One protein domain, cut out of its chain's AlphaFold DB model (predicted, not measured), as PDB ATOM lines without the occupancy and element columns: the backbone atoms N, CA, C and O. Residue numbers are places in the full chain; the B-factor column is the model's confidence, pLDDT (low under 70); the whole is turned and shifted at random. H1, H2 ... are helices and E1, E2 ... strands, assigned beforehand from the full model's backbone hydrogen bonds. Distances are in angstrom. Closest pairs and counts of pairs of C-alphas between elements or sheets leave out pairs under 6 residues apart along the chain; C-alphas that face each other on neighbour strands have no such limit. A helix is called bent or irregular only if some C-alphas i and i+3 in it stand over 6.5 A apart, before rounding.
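Overview. This is residues 8 to 121 of the 127 residues of an uncharacterized protein of Betaproteobacteria bacterium SG8_40 (UniProt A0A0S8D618). One strongly twisted sheet of six strands curls round two helices, H1 and H2, which cover one face. Short H3 follows edge strand E4, and residues 91 to 103 lead from it to E5 at the other edge. The printed part has 114 residues, with three named helices and six named strands in the order E1 H1 H2 E2 E3 E4 H3 E5 E6; the sheet, E4 E3 E2 E1 E6 E5, is mixed, and the class is mixed, helices and strands. It is compact, with a radius of gyration of the C-alphas of 13.3 A, spanning 36 by 28 by 27 A.

Along the chain. Find C-alpha 8 at (29.416, 48.871, 7.265); from there E1 runs 26.4 A through residues 8 to 16. Look next for E2, residues 52 to 59, 22.9 A; E3, residues 66 to 73, 21.7 A; E4, residues 79 to 86, 20.6 A; and E5, residues 104 to 109. E6, residues 112 to 119, 22.0 A, ends at C-alpha 119 (30.020, 43.886, 6.644). H1, residues 24 to 36, runs 18.4 A; H2 is residues 38 to 45, H3 residues 87 to 90.

Arrangement. E1 and E2 are parallel, with N 55 and O 13 at 2.8 A; E1, H1 H2, E2 form a strand-helix-strand unit, parallel neighbours with helices between, its crossover left-handed. Hairpins E2 and E3 (N 56 and O 69, 2.8 A) and E3 and E4 (N 70 and O 83, 2.8 A) make a meander, each strand the antiparallel neighbour of the one before. E6 is antiparallel to E1, N 10 and O 117 at 2.8 A, and forms a hairpin with E5, N 106 and O 114 at 2.9 A. H1 and H2 are on the same face, giving two layers, helices on one face of a sheet; the closest C-alphas of H1 and E5, Thr 35 and Arg 104, are 7.5 A apart. H2 and H3 only just touch, with 3 pairs of C-alphas within 8 A, the closest Ala 41 and Ile 90 at 5.8 A; H3 only grazes the sheet with residues 87 to 90. H2 is irregular, but only just: C-alphas 41 and 44 are 6.8 A apart. Every O i to N i+4 pair is within hydrogen-bond range in H1, 2 of 4 in H2; H3 is too short for one.

Size, cuts and confidence. The farthest C-alphas, Asn 19 and Thr 121, are 38.4 A apart. The printed part has no cut, H3 to E5 is a long link, and no printed residue is under 70 in pLDDT.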
ATOM      1  N   ARG A   8      29.432  48.096   8.501       90.62
ATOM      2  CA  ARG A   8      29.416  48.871   7.265       90.62
ATOM      3  C   ARG A   8      28.280  48.390   6.372       90.62
ATOM      4  O   ARG A   8      28.183  47.195   6.103       90.62
ATOM      5  N   LEU A   9      27.460  49.317   5.888       93.94
ATOM      6  CA  LEU A   9      26.428  49.053   4.888       93.94
ATOM      7  C   LEU A   9      26.995  49.240   3.473       93.94
ATOM      8  O   LEU A   9      27.686  50.218   3.204       93.94
ATOM      9  N   LEU A  10      26.658  48.314   2.583       96.44
ATOM     10  CA  LEU A  10      26.827  48.398   1.140       96.44
ATOM     11  C   LEU A  10      25.464  48.190   0.473       96.44
ATOM     12  O   LEU A  10      24.718  47.275   0.839       96.44
ATOM     13  N   ILE A  11      25.157  49.000  -0.533       97.12
ATOM     14  CA  ILE A  11      23.990  48.799  -1.394       97.12
ATOM     15  C   ILE A  11      24.436  48.024  -2.631       97.12
ATOM     16  O   ILE A  11      25.364  48.442  -3.316       97.12
ATOM     17  N   ILE A  12      23.772  46.914  -2.945       97.94
ATOM     18  CA  ILE A  12      23.943  46.232  -4.232       97.94
ATOM     19  C   ILE A  12      22.682  46.452  -5.057       97.94
ATOM     20  O   ILE A  12      21.606  46.011  -4.645       97.94
ATOM     21  N   SER A  13      22.823  47.097  -6.212       97.62
ATOM     22  CA  SER A  13      21.788  47.144  -7.242       97.62
ATOM     23  C   SER A  13      22.133  46.126  -8.330       97.62
ATOM     24  O   SER A  13      23.299  45.939  -8.677       97.62
ATOM     25  N   SER A  14      21.145  45.397  -8.844       97.44
ATOM     26  CA  SER A  14      21.395  44.391  -9.877       97.44
ATOM     27  C   SER A  14      20.288  44.326 -10.915       97.44
ATOM     28  O   SER A  14      19.116  44.425 -10.564       97.44
ATOM     29  N   ARG A  15      20.648  44.069 -12.171       96.25
ATOM     30  CA  ARG A  15      19.710  43.710 -13.246       96.25
ATOM     31  C   ARG A  15      20.304  42.667 -14.175       96.25
ATOM     32  O   ARG A  15      21.522  42.532 -14.263       96.25
ATOM     33  N   VAL A  16      19.448  41.974 -14.915       95.81
ATOM     34  CA  VAL A  16      19.865  41.185 -16.081       95.81
ATOM     35  C   VAL A  16      19.975  42.078 -17.318       95.81
ATOM     36  O   VAL A  16      19.320  43.120 -17.397       95.81
ATOM     37  N   THR A  17      20.817  41.705 -18.283       94.38
ATOM     38  CA  THR A  17      20.826  42.385 -19.586       94.38
ATOM     39  C   THR A  17      19.520  42.141 -20.339       94.38
ATOM     40  O   THR A  17      18.869  41.117 -20.154       94.38
ATOM     41  N   GLU A  18      19.160  43.062 -21.232       85.50
ATOM     42  CA  GLU A  18      17.895  43.027 -21.988       85.50
ATOM     43  C   GLU A  18      17.700  41.736 -22.795       85.50
ATOM     44  O   GLU A  18      16.582  41.260 -22.947       85.50
ATOM     45  N   ASN A  19      18.794  41.123 -23.251       84.12
ATOM     46  CA  ASN A  19      18.767  39.901 -24.057       84.12
ATOM     47  C   ASN A  19      18.967  38.623 -23.229       84.12
ATOM     48  O   ASN A  19      19.278  37.570 -23.794       84.12
ATOM     49  N   TYR A  20      18.870  38.703 -21.898       88.69
ATOM     50  CA  TYR A  20      19.084  37.559 -21.024       88.69
ATOM     51  C   TYR A  20      17.850  37.207 -20.198       88.69
ATOM     52  O   TYR A  20      17.617  37.729 -19.110       88.69
ATOM     53  N   GLU A  21      17.103  36.226 -20.696       86.44
ATOM     54  CA  GLU A  21      15.957  35.664 -19.994       86.44
ATOM     55  C   GLU A  21      16.374  34.546 -19.033       86.44
ATOM     56  O   GLU A  21      17.059  33.581 -19.398       86.44
ATOM     57  N   LEU A  22      15.921  34.663 -17.785       86.69
ATOM     58  CA  LEU A  22      16.075  33.630 -16.771       86.69
ATOM     59  C   LEU A  22      14.803  32.796 -16.672       86.69
ATOM     60  O   LEU A  22      13.693  33.318 -16.598       86.69
ATOM     61  N   THR A  23      14.971  31.481 -16.566       90.69
ATOM     62  CA  THR A  23      13.879  30.610 -16.120       90.69
ATOM     63  C   THR A  23      13.531  30.924 -14.661       90.69
ATOM     64  O   THR A  23      14.361  31.453 -13.920       90.69
ATOM     65  N   GLY A  24      12.346  30.525 -14.185       89.62
ATOM     66  CA  GLY A  24      11.984  30.709 -12.771       89.62
ATOM     67  C   GLY A  24      12.980  30.062 -11.793       89.62
ATOM     68  O   GLY A  24      13.271  30.616 -10.733       89.62
ATOM     69  N   ALA A  25      13.566  28.919 -12.166       90.88
ATOM     70  CA  ALA A  25      14.651  28.295 -11.406       90.88
ATOM     71  C   ALA A  25      15.953  29.114 -11.481       90.88
ATOM     72  O   ALA A  25      16.612  29.309 -10.461       90.88
ATOM     73  N   GLY A  26      16.290  29.641 -12.663       91.12
ATOM     74  CA  GLY A  26      17.440  30.522 -12.868       91.12
ATOM     75  C   GLY A  26      17.354  31.812 -12.050       91.12
ATOM     76  O   GLY A  26      18.340  32.202 -11.436       91.12
ATOM     77  N   ALA A  27      16.171  32.422 -11.956       91.38
ATOM     78  CA  ALA A  27      15.939  33.605 -11.131       91.38
ATOM     79  C   ALA A  27      16.164  33.312  -9.637       91.38
ATOM     80  O   ALA A  27      16.877  34.051  -8.964       91.38
ATOM     81  N   LYS A  28      15.629  32.197  -9.117       92.19
ATOM     82  CA  LYS A  28      15.864  31.777  -7.720       92.19
ATOM     83  C   LYS A  28      17.341  31.503  -7.437       92.19
ATOM     84  O   LYS A  28      17.854  31.910  -6.397       92.19
ATOM     85  N   HIS A  29      18.027  30.837  -8.365       93.19
ATOM     86  CA  HIS A  29      19.465  30.582  -8.271       93.19
ATOM     87  C   HIS A  29      20.271  31.884  -8.262       93.19
ATOM     88  O   HIS A  29      21.120  32.081  -7.396       93.19
ATOM     89  N   LEU A  30      19.947  32.822  -9.155       93.75
ATOM     90  CA  LEU A  30      20.587  34.132  -9.200       93.75
ATOM     91  C   LEU A  30      20.385  34.910  -7.891       93.75
ATOM     92  O   LEU A  30      21.341  35.466  -7.353       93.75
ATOM     93  N   GLN A  31      19.169  34.899  -7.342       92.88
ATOM     94  CA  GLN A  31      18.870  35.507  -6.043       92.88
ATOM     95  C   GLN A  31      19.715  34.890  -4.921       92.88
ATOM     96  O   GLN A  31      20.243  35.618  -4.077       92.88
ATOM     97  N   HIS A  32      19.907  33.566  -4.934       92.62
ATOM     98  CA  HIS A  32      20.802  32.897  -3.994       92.62
ATOM     99  C   HIS A  32      22.253  33.364  -4.155       92.62
ATOM    100  O   HIS A  32      22.871  33.751  -3.165       92.62
ATOM    101  N   ILE A  33      22.785  33.398  -5.381       94.69
ATOM    102  CA  ILE A  33      24.162  33.844  -5.644       94.69
ATOM    103  C   ILE A  33      24.373  35.281  -5.158       94.69
ATOM    104  O   ILE A  33      25.306  35.533  -4.393       94.69
ATOM    105  N   LEU A  34      23.492  36.201  -5.557       95.19
ATOM    106  CA  LEU A  34      23.580  37.627  -5.225       95.19
ATOM    107  C   LEU A  34      23.395  37.914  -3.729       95.19
ATOM    108  O   LEU A  34      23.810  38.966  -3.253       95.19
ATOM    109  N   THR A  35      22.806  36.981  -2.979       92.50
ATOM    110  CA  THR A  35      22.613  37.112  -1.528       92.50
ATOM    111  C   THR A  35      23.700  36.395  -0.733       92.50
ATOM    112  O   THR A  35      24.097  36.864   0.328       92.50
ATOM    113  N   ALA A  36      24.195  35.248  -1.192       91.25
ATOM    114  CA  ALA A  36      25.077  34.401  -0.392       91.25
ATOM    115  C   ALA A  36      26.545  34.498  -0.809       91.25
ATOM    116  O   ALA A  36      27.414  34.563   0.056       91.25
ATOM    117  N   TRP A  37      26.839  34.478  -2.107       95.00
ATOM    118  CA  TRP A  37      28.205  34.290  -2.605       95.00
ATOM    119  C   TRP A  37      28.806  35.564  -3.179       95.00
ATOM    120  O   TRP A  37      29.951  35.885  -2.869       95.00
ATOM    121  N   PHE A  38      28.032  36.322  -3.949       96.38
ATOM    122  CA  PHE A  38      28.497  37.566  -4.552       96.38
ATOM    123  C   PHE A  38      28.952  38.600  -3.506       96.38
ATOM    124  O   PHE A  38      30.084  39.067  -3.631       96.38
ATOM    125  N   PRO A  39      28.209  38.873  -2.407       95.88
ATOM    126  CA  PRO A  39      28.681  39.788  -1.364       95.88
ATOM    127  C   PRO A  39      30.020  39.361  -0.749       95.88
ATOM    128  O   PRO A  39      30.849  40.193  -0.389       95.88
ATOM    129  N   ARG A  40      30.268  38.052  -0.649       94.75
ATOM    130  CA  ARG A  40      31.532  37.516  -0.125       94.75
ATOM    131  C   ARG A  40      32.679  37.693  -1.113       94.75
ATOM    132  O   ARG A  40      33.813  37.872  -0.691       94.75
ATOM    133  N   ALA A  41      32.392  37.610  -2.409       94.50
ATOM    134  CA  ALA A  41      33.386  37.784  -3.457       94.50
ATOM    135  C   ALA A  41      33.837  39.244  -3.574       94.50
ATOM    136  O   ALA A  41      35.039  39.498  -3.571       94.50
ATOM    137  N   VAL A  42      32.892  40.189  -3.605       95.19
ATOM    138  CA  VAL A  42      33.201  41.615  -3.813       95.19
ATOM    139  C   VAL A  42      33.838  42.290  -2.603       95.19
ATOM    140  O   VAL A  42      34.424  43.353  -2.751       95.19
ATOM    141  N   TYR A  43      33.761  41.687  -1.410       93.50
ATOM    142  CA  TYR A  43      34.299  42.269  -0.176       93.50
ATOM    143  C   TYR A  43      35.765  42.707  -0.302       93.50
ATOM    144  O   TYR A  43      36.124  43.803   0.116       93.50
ATOM    145  N   HIS A  44      36.608  41.872  -0.916       88.75
ATOM    146  CA  HIS A  44      38.037  42.163  -1.087       88.75
ATOM    147  C   HIS A  44      38.319  43.290  -2.082       88.75
ATOM    148  O   HIS A  44      39.442  43.785  -2.151       88.75
ATOM    149  N   ASP A  45      37.305  43.678  -2.846       93.31
ATOM    150  CA  ASP A  45      37.378  44.735  -3.831       93.31
ATOM    151  C   ASP A  45      36.819  46.069  -3.322       93.31
ATOM    152  O   ASP A  45      36.999  47.078  -4.000       93.31
ATOM    153  N   LEU A  46      36.206  46.110  -2.138       93.12
ATOM    154  CA  LEU A  46      35.694  47.346  -1.549       93.12
ATOM    155  C   LEU A  46      36.847  48.259  -1.100       93.12
ATOM    156  O   LEU A  46      37.798  47.813  -0.460       93.12
ATOM    157  N   THR A  47      36.734  49.553  -1.397       91.69
ATOM    158  CA  THR A  47      37.540  50.625  -0.774       91.69
ATOM    159  C   THR A  47      36.767  51.230   0.389       91.69
ATOM    160  O   THR A  47      35.610  50.872   0.562       91.69
ATOM    161  N   ASP A  48      37.323  52.139   1.188       89.19
ATOM    162  CA  ASP A  48      36.545  52.804   2.251       89.19
ATOM    163  C   ASP A  48      35.400  53.665   1.694       89.19
ATOM    164  O   ASP A  48      34.317  53.685   2.276       89.19
ATOM    165  N   ASP A  49      35.586  54.235   0.504       93.19
ATOM    166  CA  ASP A  49      34.609  55.121  -0.142       93.19
ATOM    167  C   ASP A  49      33.474  54.378  -0.865       93.19
ATOM    168  O   ASP A  49      32.511  54.992  -1.314       93.19
ATOM    169  N   THR A  50      33.555  53.050  -1.015       95.44
ATOM    170  CA  THR A  50      32.514  52.301  -1.740       95.44
ATOM    171  C   THR A  50      31.205  52.246  -0.940       95.44
ATOM    172  O   THR A  50      31.125  51.572   0.086       95.44
ATOM    173  N   VAL A  51      30.126  52.849  -1.424       96.25
ATOM    174  CA  VAL A  51      28.806  52.753  -0.761       96.25
ATOM    175  C   VAL A  51      27.791  51.971  -1.584       96.25
ATOM    176  O   VAL A  51      26.861  51.383  -1.020       96.25
ATOM    177  N   ARG A  52      27.997  51.898  -2.904       97.62
ATOM    178  CA  ARG A  52      27.132  51.165  -3.824       97.62
ATOM    179  C   ARG A  52      27.937  50.297  -4.779       97.62
ATOM    180  O   ARG A  52      29.053  50.626  -5.172       97.62
ATOM    181  N   VAL A  53      27.345  49.171  -5.146       98.31
ATOM    182  CA  VAL A  53      27.806  48.298  -6.213       98.31
ATOM    183  C   VAL A  53      26.658  48.073  -7.191       98.31
ATOM    184  O   VAL A  53      25.620  47.531  -6.812       98.31
ATOM    185  N   ASP A  54      26.863  48.462  -8.446       98.31
ATOM    186  CA  ASP A  54      25.901  48.250  -9.527       98.31
ATOM    187  C   ASP A  54      26.315  47.035 -10.356       98.31
ATOM    188  O   ASP A  54      27.457  46.935 -10.811       98.31
ATOM    189  N   VAL A  55      25.390  46.093 -10.540       98.31
ATOM    190  CA  VAL A  55      25.659  44.787 -11.150       98.31
ATOM    191  C   VAL A  55      24.782  44.571 -12.375       98.31
ATOM    192  O   VAL A  55      23.553  44.556 -12.299       98.31
ATOM    193  N   VAL A  56      25.416  44.306 -13.510       97.69
ATOM    194  CA  VAL A  56      24.746  43.838 -14.719       97.69
ATOM    195  C   VAL A  56      25.077  42.365 -14.922       97.69
ATOM    196  O   VAL A  56      26.232  41.973 -15.087       97.69
ATOM    197  N   VAL A  57      24.042  41.532 -14.892       97.06
ATOM    198  CA  VAL A  57      24.145  40.083 -15.034       97.06
ATOM    199  C   VAL A  57      23.905  39.704 -16.485       97.06
ATOM    200  O   VAL A  57      22.839  39.964 -17.044       97.06
ATOM    201  N   ARG A  58      24.881  39.034 -17.091       95.38
ATOM    202  CA  ARG A  58      24.776  38.498 -18.450       95.38
ATOM    203  C   ARG A  58      25.147  37.028 -18.499       95.38
ATOM    204  O   ARG A  58      25.848  36.513 -17.631       95.38
ATOM    205  N   LYS A  59      24.750  36.363 -19.579       93.75
ATOM    206  CA  LYS A  59      25.194  35.001 -19.867       93.75
ATOM    207  C   LYS A  59      26.616  35.011 -20.431       93.75
ATOM    208  O   LYS A  59      26.896  35.654 -21.442       93.75
ATOM    209  N   GLY A  60      27.520  34.275 -19.798       90.50
ATOM    210  CA  GLY A  60      28.874  34.036 -20.278       90.50
ATOM    211  C   GLY A  60      28.863  33.272 -21.601       90.50
ATOM    212  O   GLY A  60      28.141  32.287 -21.766       90.50
ATOM    213  N   VAL A  61      29.679  33.711 -22.560       87.44
ATOM    214  CA  VAL A  61      29.704  33.124 -23.911       87.44
ATOM    215  C   VAL A  61      30.287  31.710 -23.892       87.44
ATOM    216  O   VAL A  61      29.727  30.815 -24.530       87.44
ATOM    217  N   ILE A  62      31.371  31.511 -23.137       83.81
ATOM    218  CA  ILE A  62      32.127  30.252 -23.088       83.81
ATOM    219  C   ILE A  62      31.547  29.314 -22.022       83.81
ATOM    220  O   ILE A  62      31.087  28.228 -22.357       83.81
ATOM    221  N   SER A  63      31.496  29.745 -20.755       84.88
ATOM    222  CA  SER A  63      31.025  28.919 -19.628       84.88
ATOM    223  C   SER A  63      29.515  28.657 -19.639       84.88
ATOM    224  O   SER A  63      29.046  27.734 -18.982       84.88
ATOM    225  N   LYS A  64      28.737  29.479 -20.362       88.00
ATOM    226  CA  LYS A  64      27.261  29.523 -20.315       88.00
ATOM    227  C   LYS A  64      26.676  29.852 -18.932       88.00
ATOM    228  O   LYS A  64      25.458  29.767 -18.770       88.00
ATOM    229  N   LYS A  65      27.517  30.250 -17.975       91.19
ATOM    230  CA  LYS A  65      27.160  30.655 -16.608       91.19
ATOM    231  C   LYS A  65      26.925  32.154 -16.504       91.19
ATOM    232  O   LYS A  65      27.206  32.875 -17.461       91.19
ATOM    233  N   ASN A  66      26.425  32.629 -15.366       95.50
ATOM    234  CA  ASN A  66      26.293  34.065 -15.150       95.50
ATOM    235  C   ASN A  66      27.671  34.735 -15.071       95.50
ATOM    236  O   ASN A  66      28.611  34.203 -14.476       95.50
ATOM    237  N   VAL A  67      27.760  35.924 -15.655       96.19
ATOM    238  CA  VAL A  67      28.856  36.870 -15.454       96.19
ATOM    239  C   VAL A  67      28.263  38.143 -14.869       96.19
ATOM    240  O   VAL A  67      27.239  38.628 -15.351       96.19
ATOM    241  N   PHE A  68      28.900  38.648 -13.819       97.38
ATOM    242  CA  PHE A  68      28.476  39.807 -13.043       97.38
ATOM    243  C   PHE A  68      29.412  40.972 -13.359       97.38
ATOM    244  O   PHE A  68      30.472  41.104 -12.743       97.38
ATOM    245  N   ASP A  69      29.047  41.793 -14.339       97.81
ATOM    246  CA  ASP A  69      29.783  43.020 -14.632       97.81
ATOM    247  C   ASP A  69      29.416  44.055 -13.566       97.81
ATOM    248  O   ASP A  69      28.249  44.408 -13.398       97.81
ATOM    249  N   THR A  70      30.409  44.471 -12.789       98.44
ATOM    250  CA  THR A  70      30.220  45.123 -11.493       98.44
ATOM    251  C   THR A  70      30.930  46.467 -11.474       98.44
ATOM    252  O   THR A  70      32.133  46.525 -11.726       98.44
ATOM    253  N   SER A  71      30.206  47.529 -11.133       98.62
ATOM    254  CA  SER A  71      30.746  48.877 -10.927       98.62
ATOM    255  C   SER A  71      30.729  49.198  -9.437       98.62
ATOM    256  O   SER A  71      29.712  48.987  -8.782       98.62
ATOM    257  N   PHE A  72      31.841  49.685  -8.895       98.31
ATOM    258  CA  PHE A  72      31.978  50.090  -7.494       98.31
ATOM    259  C   PHE A  72      31.881  51.609  -7.423       98.31
ATOM    260  O   PHE A  72      32.649  52.281  -8.111       98.31
ATOM    261  N   LEU A  73      30.960  52.138  -6.619       98.44
ATOM    262  CA  LEU A  73      30.626  53.560  -6.610       98.44
ATOM    263  C   LEU A  73      30.720  54.181  -5.216       98.44
ATOM    264  O   LEU A  73      30.439  53.529  -4.201       98.44
ATOM    265  N   THR A  74      31.089  55.457  -5.206       97.06
ATOM    266  CA  THR A  74      30.963  56.393  -4.081       97.06
ATOM    267  C   THR A  74      29.515  56.871  -3.908       97.06
ATOM    268  O   THR A  74      28.608  56.440  -4.623       97.06
ATOM    269  N   ASP A  75      29.273  57.712  -2.902       95.44
ATOM    270  CA  ASP A  75      27.955  58.269  -2.571       95.44
ATOM    271  C   ASP A  75      27.458  59.326  -3.561       95.44
ATOM    272  O   ASP A  75      26.249  59.494  -3.712       95.44
ATOM    273  N   ASP A  76      28.376  59.977  -4.271       96.44
ATOM    274  CA  ASP A  76      28.110  60.920  -5.357       96.44
ATOM    275  C   ASP A  76      28.019  60.262  -6.750       96.44
ATOM    276  O   ASP A  76      28.095  60.951  -7.765       96.44
ATOM    277  N   ASP A  77      27.854  58.935  -6.804       95.94
ATOM    278  CA  ASP A  77      27.792  58.123  -8.029       95.94
ATOM    279  C   ASP A  77      29.095  58.072  -8.855       95.94
ATOM    280  O   ASP A  77      29.104  57.548  -9.976       95.94
ATOM    281  N   THR A  78      30.229  58.535  -8.318       97.88
ATOM    282  CA  THR A  78      31.523  58.379  -8.991       97.88
ATOM    283  C   THR A  78      31.954  56.910  -9.024       97.88
ATOM    284  O   THR A  78      32.008  56.213  -8.008       97.88
ATOM    285  N   VAL A  79      32.315  56.421 -10.213       98.19
ATOM    286  CA  VAL A  79      32.824  55.056 -10.390       98.19
ATOM    287  C   VAL A  79      34.280  54.977  -9.933       98.19
ATOM    288  O   VAL A  79      35.166  55.574 -10.541       98.19
ATOM    289  N   ILE A  80      34.538  54.176  -8.900       97.56
ATOM    290  CA  ILE A  80      35.880  53.875  -8.387       97.56
ATOM    291  C   ILE A  80      36.590  52.891  -9.323       97.56
ATOM    292  O   ILE A  80      37.746  53.089  -9.698       97.56
ATOM    293  N   LYS A  81      35.910  51.791  -9.672       97.94
ATOM    294  CA  LYS A  81      36.428  50.749 -10.569       97.94
ATOM    295  C   LYS A  81      35.323  49.845 -11.106       97.94
ATOM    296  O   LYS A  81      34.243  49.756 -10.526       97.94
ATOM    297  N   ASN A  82      35.669  49.102 -12.156       98.38
ATOM    298  CA  ASN A  82      34.835  48.065 -12.755       98.38
ATOM    299  C   ASN A  82      35.535  46.705 -12.683       98.38
ATOM    300  O   ASN A  82      36.729  46.610 -12.973       98.38
ATOM    301  N   ILE A  83      34.799  45.656 -12.316       97.75
ATOM    302  CA  ILE A  83      35.287  44.272 -12.249       97.75
ATOM    303  C   ILE A  83      34.201  43.334 -12.775       97.75
ATOM    304  O   ILE A  83      33.025  43.516 -12.481       97.75
ATOM    305  N   SER A  84      34.588  42.298 -13.517       96.88
ATOM    306  CA  SER A  84      33.679  41.216 -13.904       96.88
ATOM    307  C   SER A  84      33.959  39.967 -13.075       96.88
ATOM    308  O   SER A  84      35.107  39.527 -12.975       96.88
ATOM    309  N   TYR A  85      32.907  39.364 -12.521       95.88
ATOM    310  CA  TYR A  85      32.996  38.091 -11.805       95.88
ATOM    311  C   TYR A  85      32.302  36.988 -12.596       95.88
ATOM    312  O   TYR A  85      31.169  37.156 -13.033       95.88
ATOM    313  N   ASP A  86      32.950  35.835 -12.740       95.25
ATOM    314  CA  ASP A  86      32.299  34.624 -13.241       95.25
ATOM    315  C   ASP A  86      31.629  33.875 -12.085       95.25
ATOM    316  O   ASP A  86      32.243  33.679 -11.032       95.25
ATOM    317  N   GLU A  87      30.400  33.393 -12.292       94.56
ATOM    318  CA  GLU A  87      29.653  32.605 -11.299       94.56
ATOM    319  C   GLU A  87      30.480  31.459 -10.713       94.56
ATOM    320  O   GLU A  87      30.593  31.340  -9.493       94.56
ATOM    321  N   ASP A  88      31.135  30.675 -11.569       92.38
ATOM    322  CA  ASP A  88      31.921  29.508 -11.157       92.38
ATOM    323  C   ASP A  88      33.078  29.867 -10.211       92.38
ATOM    324  O   ASP A  88      33.541  29.023  -9.447       92.38
ATOM    325  N   ARG A  89      33.553  31.120 -10.239       90.06
ATOM    326  CA  ARG A  89      34.663  31.598  -9.400       90.06
ATOM    327  C   ARG A  89      34.208  32.183  -8.068       90.06
ATOM    328  O   ARG A  89      35.031  32.335  -7.161       90.06
ATOM    329  N   ILE A  90      32.933  32.549  -7.952       92.19
ATOM    330  CA  ILE A  90      32.381  33.141  -6.727       92.19
ATOM    331  C   ILE A  90      31.570  32.139  -5.911       92.19
ATOM    332  O   ILE A  90      31.474  32.291  -4.692       92.19
ATOM    333  N   VAL A  91      31.020  31.100  -6.543       88.38
ATOM    334  CA  VAL A  91      30.299  30.027  -5.851       88.38
ATOM    335  C   VAL A  91      31.183  29.426  -4.759       88.38
ATOM    336  O   VAL A  91      32.327  29.044  -4.988       88.38
ATOM    337  N   GLY A  92      30.654  29.363  -3.535       84.12
ATOM    338  CA  GLY A  92      31.377  28.802  -2.394       84.12
ATOM    339  C   GLY A  92      32.429  29.721  -1.762       84.12
ATOM    340  O   GLY A  92      33.037  29.314  -0.767       84.12
ATOM    341  N   ARG A  93      32.616  30.963  -2.248       84.19
ATOM    342  CA  ARG A  93      33.458  31.966  -1.568       84.19
ATOM    343  C   ARG A  93      33.028  32.135  -0.107       84.19
ATOM    344  O   ARG A  93      31.841  32.098   0.242       84.19
ATOM    345  N   ARG A  94      34.023  32.348   0.752       86.88
ATOM    346  CA  ARG A  94      33.861  32.637   2.180       86.88
ATOM    347  C   ARG A  94      34.401  34.032   2.470       86.88
ATOM    348  O   ARG A  94      35.395  34.435   1.878       86.88
ATOM    349  N   CYS A  95      33.712  34.745   3.350       88.62
ATOM    350  CA  CYS A  95      34.105  36.048   3.869       88.62
ATOM    351  C   CYS A  95      33.497  36.150   5.268       88.62
ATOM    352  O   CYS A  95      32.274  36.173   5.397       88.62
ATOM    353  N   ASP A  96      34.345  36.177   6.292       88.06
ATOM    354  CA  ASP A  96      33.902  36.189   7.691       88.06
ATOM    355  C   ASP A  96      33.337  37.554   8.097       88.06
ATOM    356  O   ASP A  96      32.571  37.669   9.050       88.06
ATOM    357  N   GLN A  97      33.682  38.597   7.340       90.56
ATOM    358  CA  GLN A  97      33.154  39.936   7.533       90.56
ATOM    359  C   GLN A  97      31.759  40.090   6.942       90.56
ATOM    360  O   GLN A  97      31.053  40.996   7.360       90.56
ATOM    361  N   TYR A  98      31.319  39.234   6.017       92.25
ATOM    362  CA  TYR A  98      29.969  39.330   5.476       92.25
ATOM    363  C   TYR A  98      28.921  38.870   6.500       92.25
ATOM    364  O   TYR A  98      28.813  37.689   6.835       92.25
ATOM    365  N   VAL A  99      28.094  39.808   6.962       93.12
ATOM    366  CA  VAL A  99      27.071  39.586   7.988       93.12
ATOM    367  C   VAL A  99      25.746  39.228   7.314       93.12
ATOM    368  O   VAL A  99      24.819  40.037   7.187       93.12
ATOM    369  N   GLN A 100      25.656  37.983   6.848       90.06
ATOM    370  CA  GLN A 100      24.518  37.507   6.057       90.06
ATOM    371  C   GLN A 100      23.172  37.628   6.790       90.06
ATOM    372  O   GLN A 100      22.171  37.952   6.166       90.06
ATOM    373  N   ASN A 101      23.130  37.418   8.108       91.00
ATOM    374  CA  ASN A 101      21.893  37.492   8.896       91.00
ATOM    375  C   ASN A 101      21.331  38.916   9.066       91.00
ATOM    376  O   ASN A 101      20.170  39.060   9.434       91.00
ATOM    377  N   LYS A 102      22.136  39.960   8.824       91.69
ATOM    378  CA  LYS A 102      21.671  41.359   8.790       91.69
ATOM    379  C   LYS A 102      21.363  41.842   7.376       91.69
ATOM    380  O   LYS A 102      20.668  42.842   7.200       91.69
ATOM    381  N   SER A 103      21.900  41.141   6.387       93.31
ATOM    382  CA  SER A 103      21.769  41.479   4.977       93.31
ATOM    383  C   SER A 103      20.436  40.989   4.434       93.31
ATOM    384  O   SER A 103      19.942  39.935   4.833       93.31
ATOM    385  N   ARG A 104      19.826  41.764   3.539       94.94
ATOM    386  CA  ARG A 104      18.481  41.472   3.038       94.94
ATOM    387  C   ARG A 104      18.246  42.013   1.639       94.94
ATOM    388  O   ARG A 104      18.849  43.003   1.225       94.94
ATOM    389  N   TYR A 105      17.351  41.336   0.934       95.06
ATOM    390  CA  TYR A 105      16.769  41.804  -0.315       95.06
ATOM    391  C   TYR A 105      15.639  42.790  -0.013       95.06
ATOM    392  O   TYR A 105      14.782  42.498   0.816       95.06
ATOM    393  N   GLU A 106      15.670  43.947  -0.673       94.94
ATOM    394  CA  GLU A 106      14.747  45.069  -0.445       94.94
ATOM    395  C   GLU A 106      13.659  45.171  -1.527       94.94
ATOM    396  O   GLU A 106      12.836  46.083  -1.502       94.94
ATOM    397  N   GLY A 107      13.630  44.232  -2.474       93.19
ATOM    398  CA  GLY A 107      12.676  44.242  -3.578       93.19
ATOM    399  C   GLY A 107      13.234  44.856  -4.859       93.19
ATOM    400  O   GLY A 107      14.430  45.137  -4.991       93.19
ATOM    401  N   GLN A 108      12.326  45.035  -5.815       93.81
ATOM    402  CA  GLN A 108      12.612  45.588  -7.130       93.81
ATOM    403  C   GLN A 108      12.049  47.008  -7.245       93.81
ATOM    404  O   GLN A 108      10.910  47.263  -6.849       93.81
ATOM    405  N   LYS A 109      12.828  47.924  -7.821       92.44
ATOM    406  CA  LYS A 109      12.411  49.294  -8.140       92.44
ATOM    407  C   LYS A 109      13.087  49.747  -9.436       92.44
ATOM    408  O   LYS A 109      14.271  49.497  -9.627       92.44
ATOM    409  N   ASP A 110      12.337  50.378 -10.337       91.12
ATOM    410  CA  ASP A 110      12.851  50.910 -11.614       91.12
ATOM    411  C   ASP A 110      13.633  49.870 -12.453       91.12
ATOM    412  O   ASP A 110      14.639  50.172 -13.088       91.12
ATOM    413  N   GLY A 111      13.193  48.606 -12.422       88.56
ATOM    414  CA  GLY A 111      13.842  47.498 -13.137       88.56
ATOM    415  C   GLY A 111      15.117  46.949 -12.481       88.56
ATOM    416  O   GLY A 111      15.728  46.035 -13.033       88.56
ATOM    417  N   LEU A 112      15.501  47.452 -11.305       93.38
ATOM    418  CA  LEU A 112      16.664  47.012 -10.533       93.38
ATOM    419  C   LEU A 112      16.234  46.280  -9.258       93.38
ATOM    420  O   LEU A 112      15.316  46.700  -8.558       93.38
ATOM    421  N   ASP A 113      16.930  45.196  -8.941       95.44
ATOM    422  CA  ASP A 113      16.846  44.475  -7.674       95.44
ATOM    423  C   ASP A 113      17.823  45.072  -6.657       95.44
ATOM    424  O   ASP A 113      19.019  45.160  -6.943       95.44
ATOM    425  N   TYR A 114      17.350  45.400  -5.452       96.50
ATOM    426  CA  TYR A 114      18.170  46.036  -4.415       96.50
ATOM    427  C   TYR A 114      18.448  45.116  -3.235       96.50
ATOM    428  O   TYR A 114      17.584  44.366  -2.771       96.50
ATOM    429  N   ARG A 115      19.668  45.198  -2.704       97.38
ATOM    430  CA  ARG A 115      20.071  44.517  -1.471       97.38
ATOM    431  C   ARG A 115      20.827  45.462  -0.561       97.38
ATOM    432  O   ARG A 115      21.714  46.186  -1.007       97.38
ATOM    433  N   HIS A 116      20.526  45.366   0.726       96.94
ATOM    434  CA  HIS A 116      21.375  45.893   1.781       96.94
ATOM    435  C   HIS A 116      22.283  44.784   2.287       96.94
ATOM    436  O   HIS A 116      21.818  43.743   2.757       96.94
ATOM    437  N   VAL A 117      23.582  45.021   2.181       96.25
ATOM    438  CA  VAL A 117      24.639  44.089   2.553       96.25
ATOM    439  C   VAL A 117      25.435  44.702   3.690       96.25
ATOM    440  O   VAL A 117      25.911  45.826   3.582       96.25
ATOM    441  N   TYR A 118      25.582  43.965   4.784       94.50
ATOM    442  CA  TYR A 118      26.316  44.429   5.955       94.50
ATOM    443  C   TYR A 118      27.635  43.680   6.081       94.50
ATOM    444  O   TYR A 118      27.668  42.448   6.007       94.50
ATOM    445  N   TYR A 119      28.709  44.426   6.326       92.25
ATOM    446  CA  TYR A 119      30.020  43.886   6.644       92.25
ATOM    447  C   TYR A 119      30.461  44.309   8.041       92.25
ATOM    448  O   TYR A 119      30.373  45.478   8.410       92.25
ATOM    449  N   SER A 120      30.978  43.364   8.816       88.56
ATOM    450  CA  SER A 120      31.618  43.649  10.093       88.56
ATOM    451  C   SER A 120      32.890  44.453   9.846       88.56
ATOM    452  O   SER A 120      33.773  44.034   9.099       88.56
ATOM    453  N   THR A 121      33.011  45.595  10.517       72.19
ATOM    454  CA  THR A 121      34.238  46.406  10.512       72.19
ATOM    455  C   THR A 121      35.275  45.895  11.517       72.19
ATOM    456  O   THR A 121      36.412  46.375  11.548       72.19
TER     457      THR A 121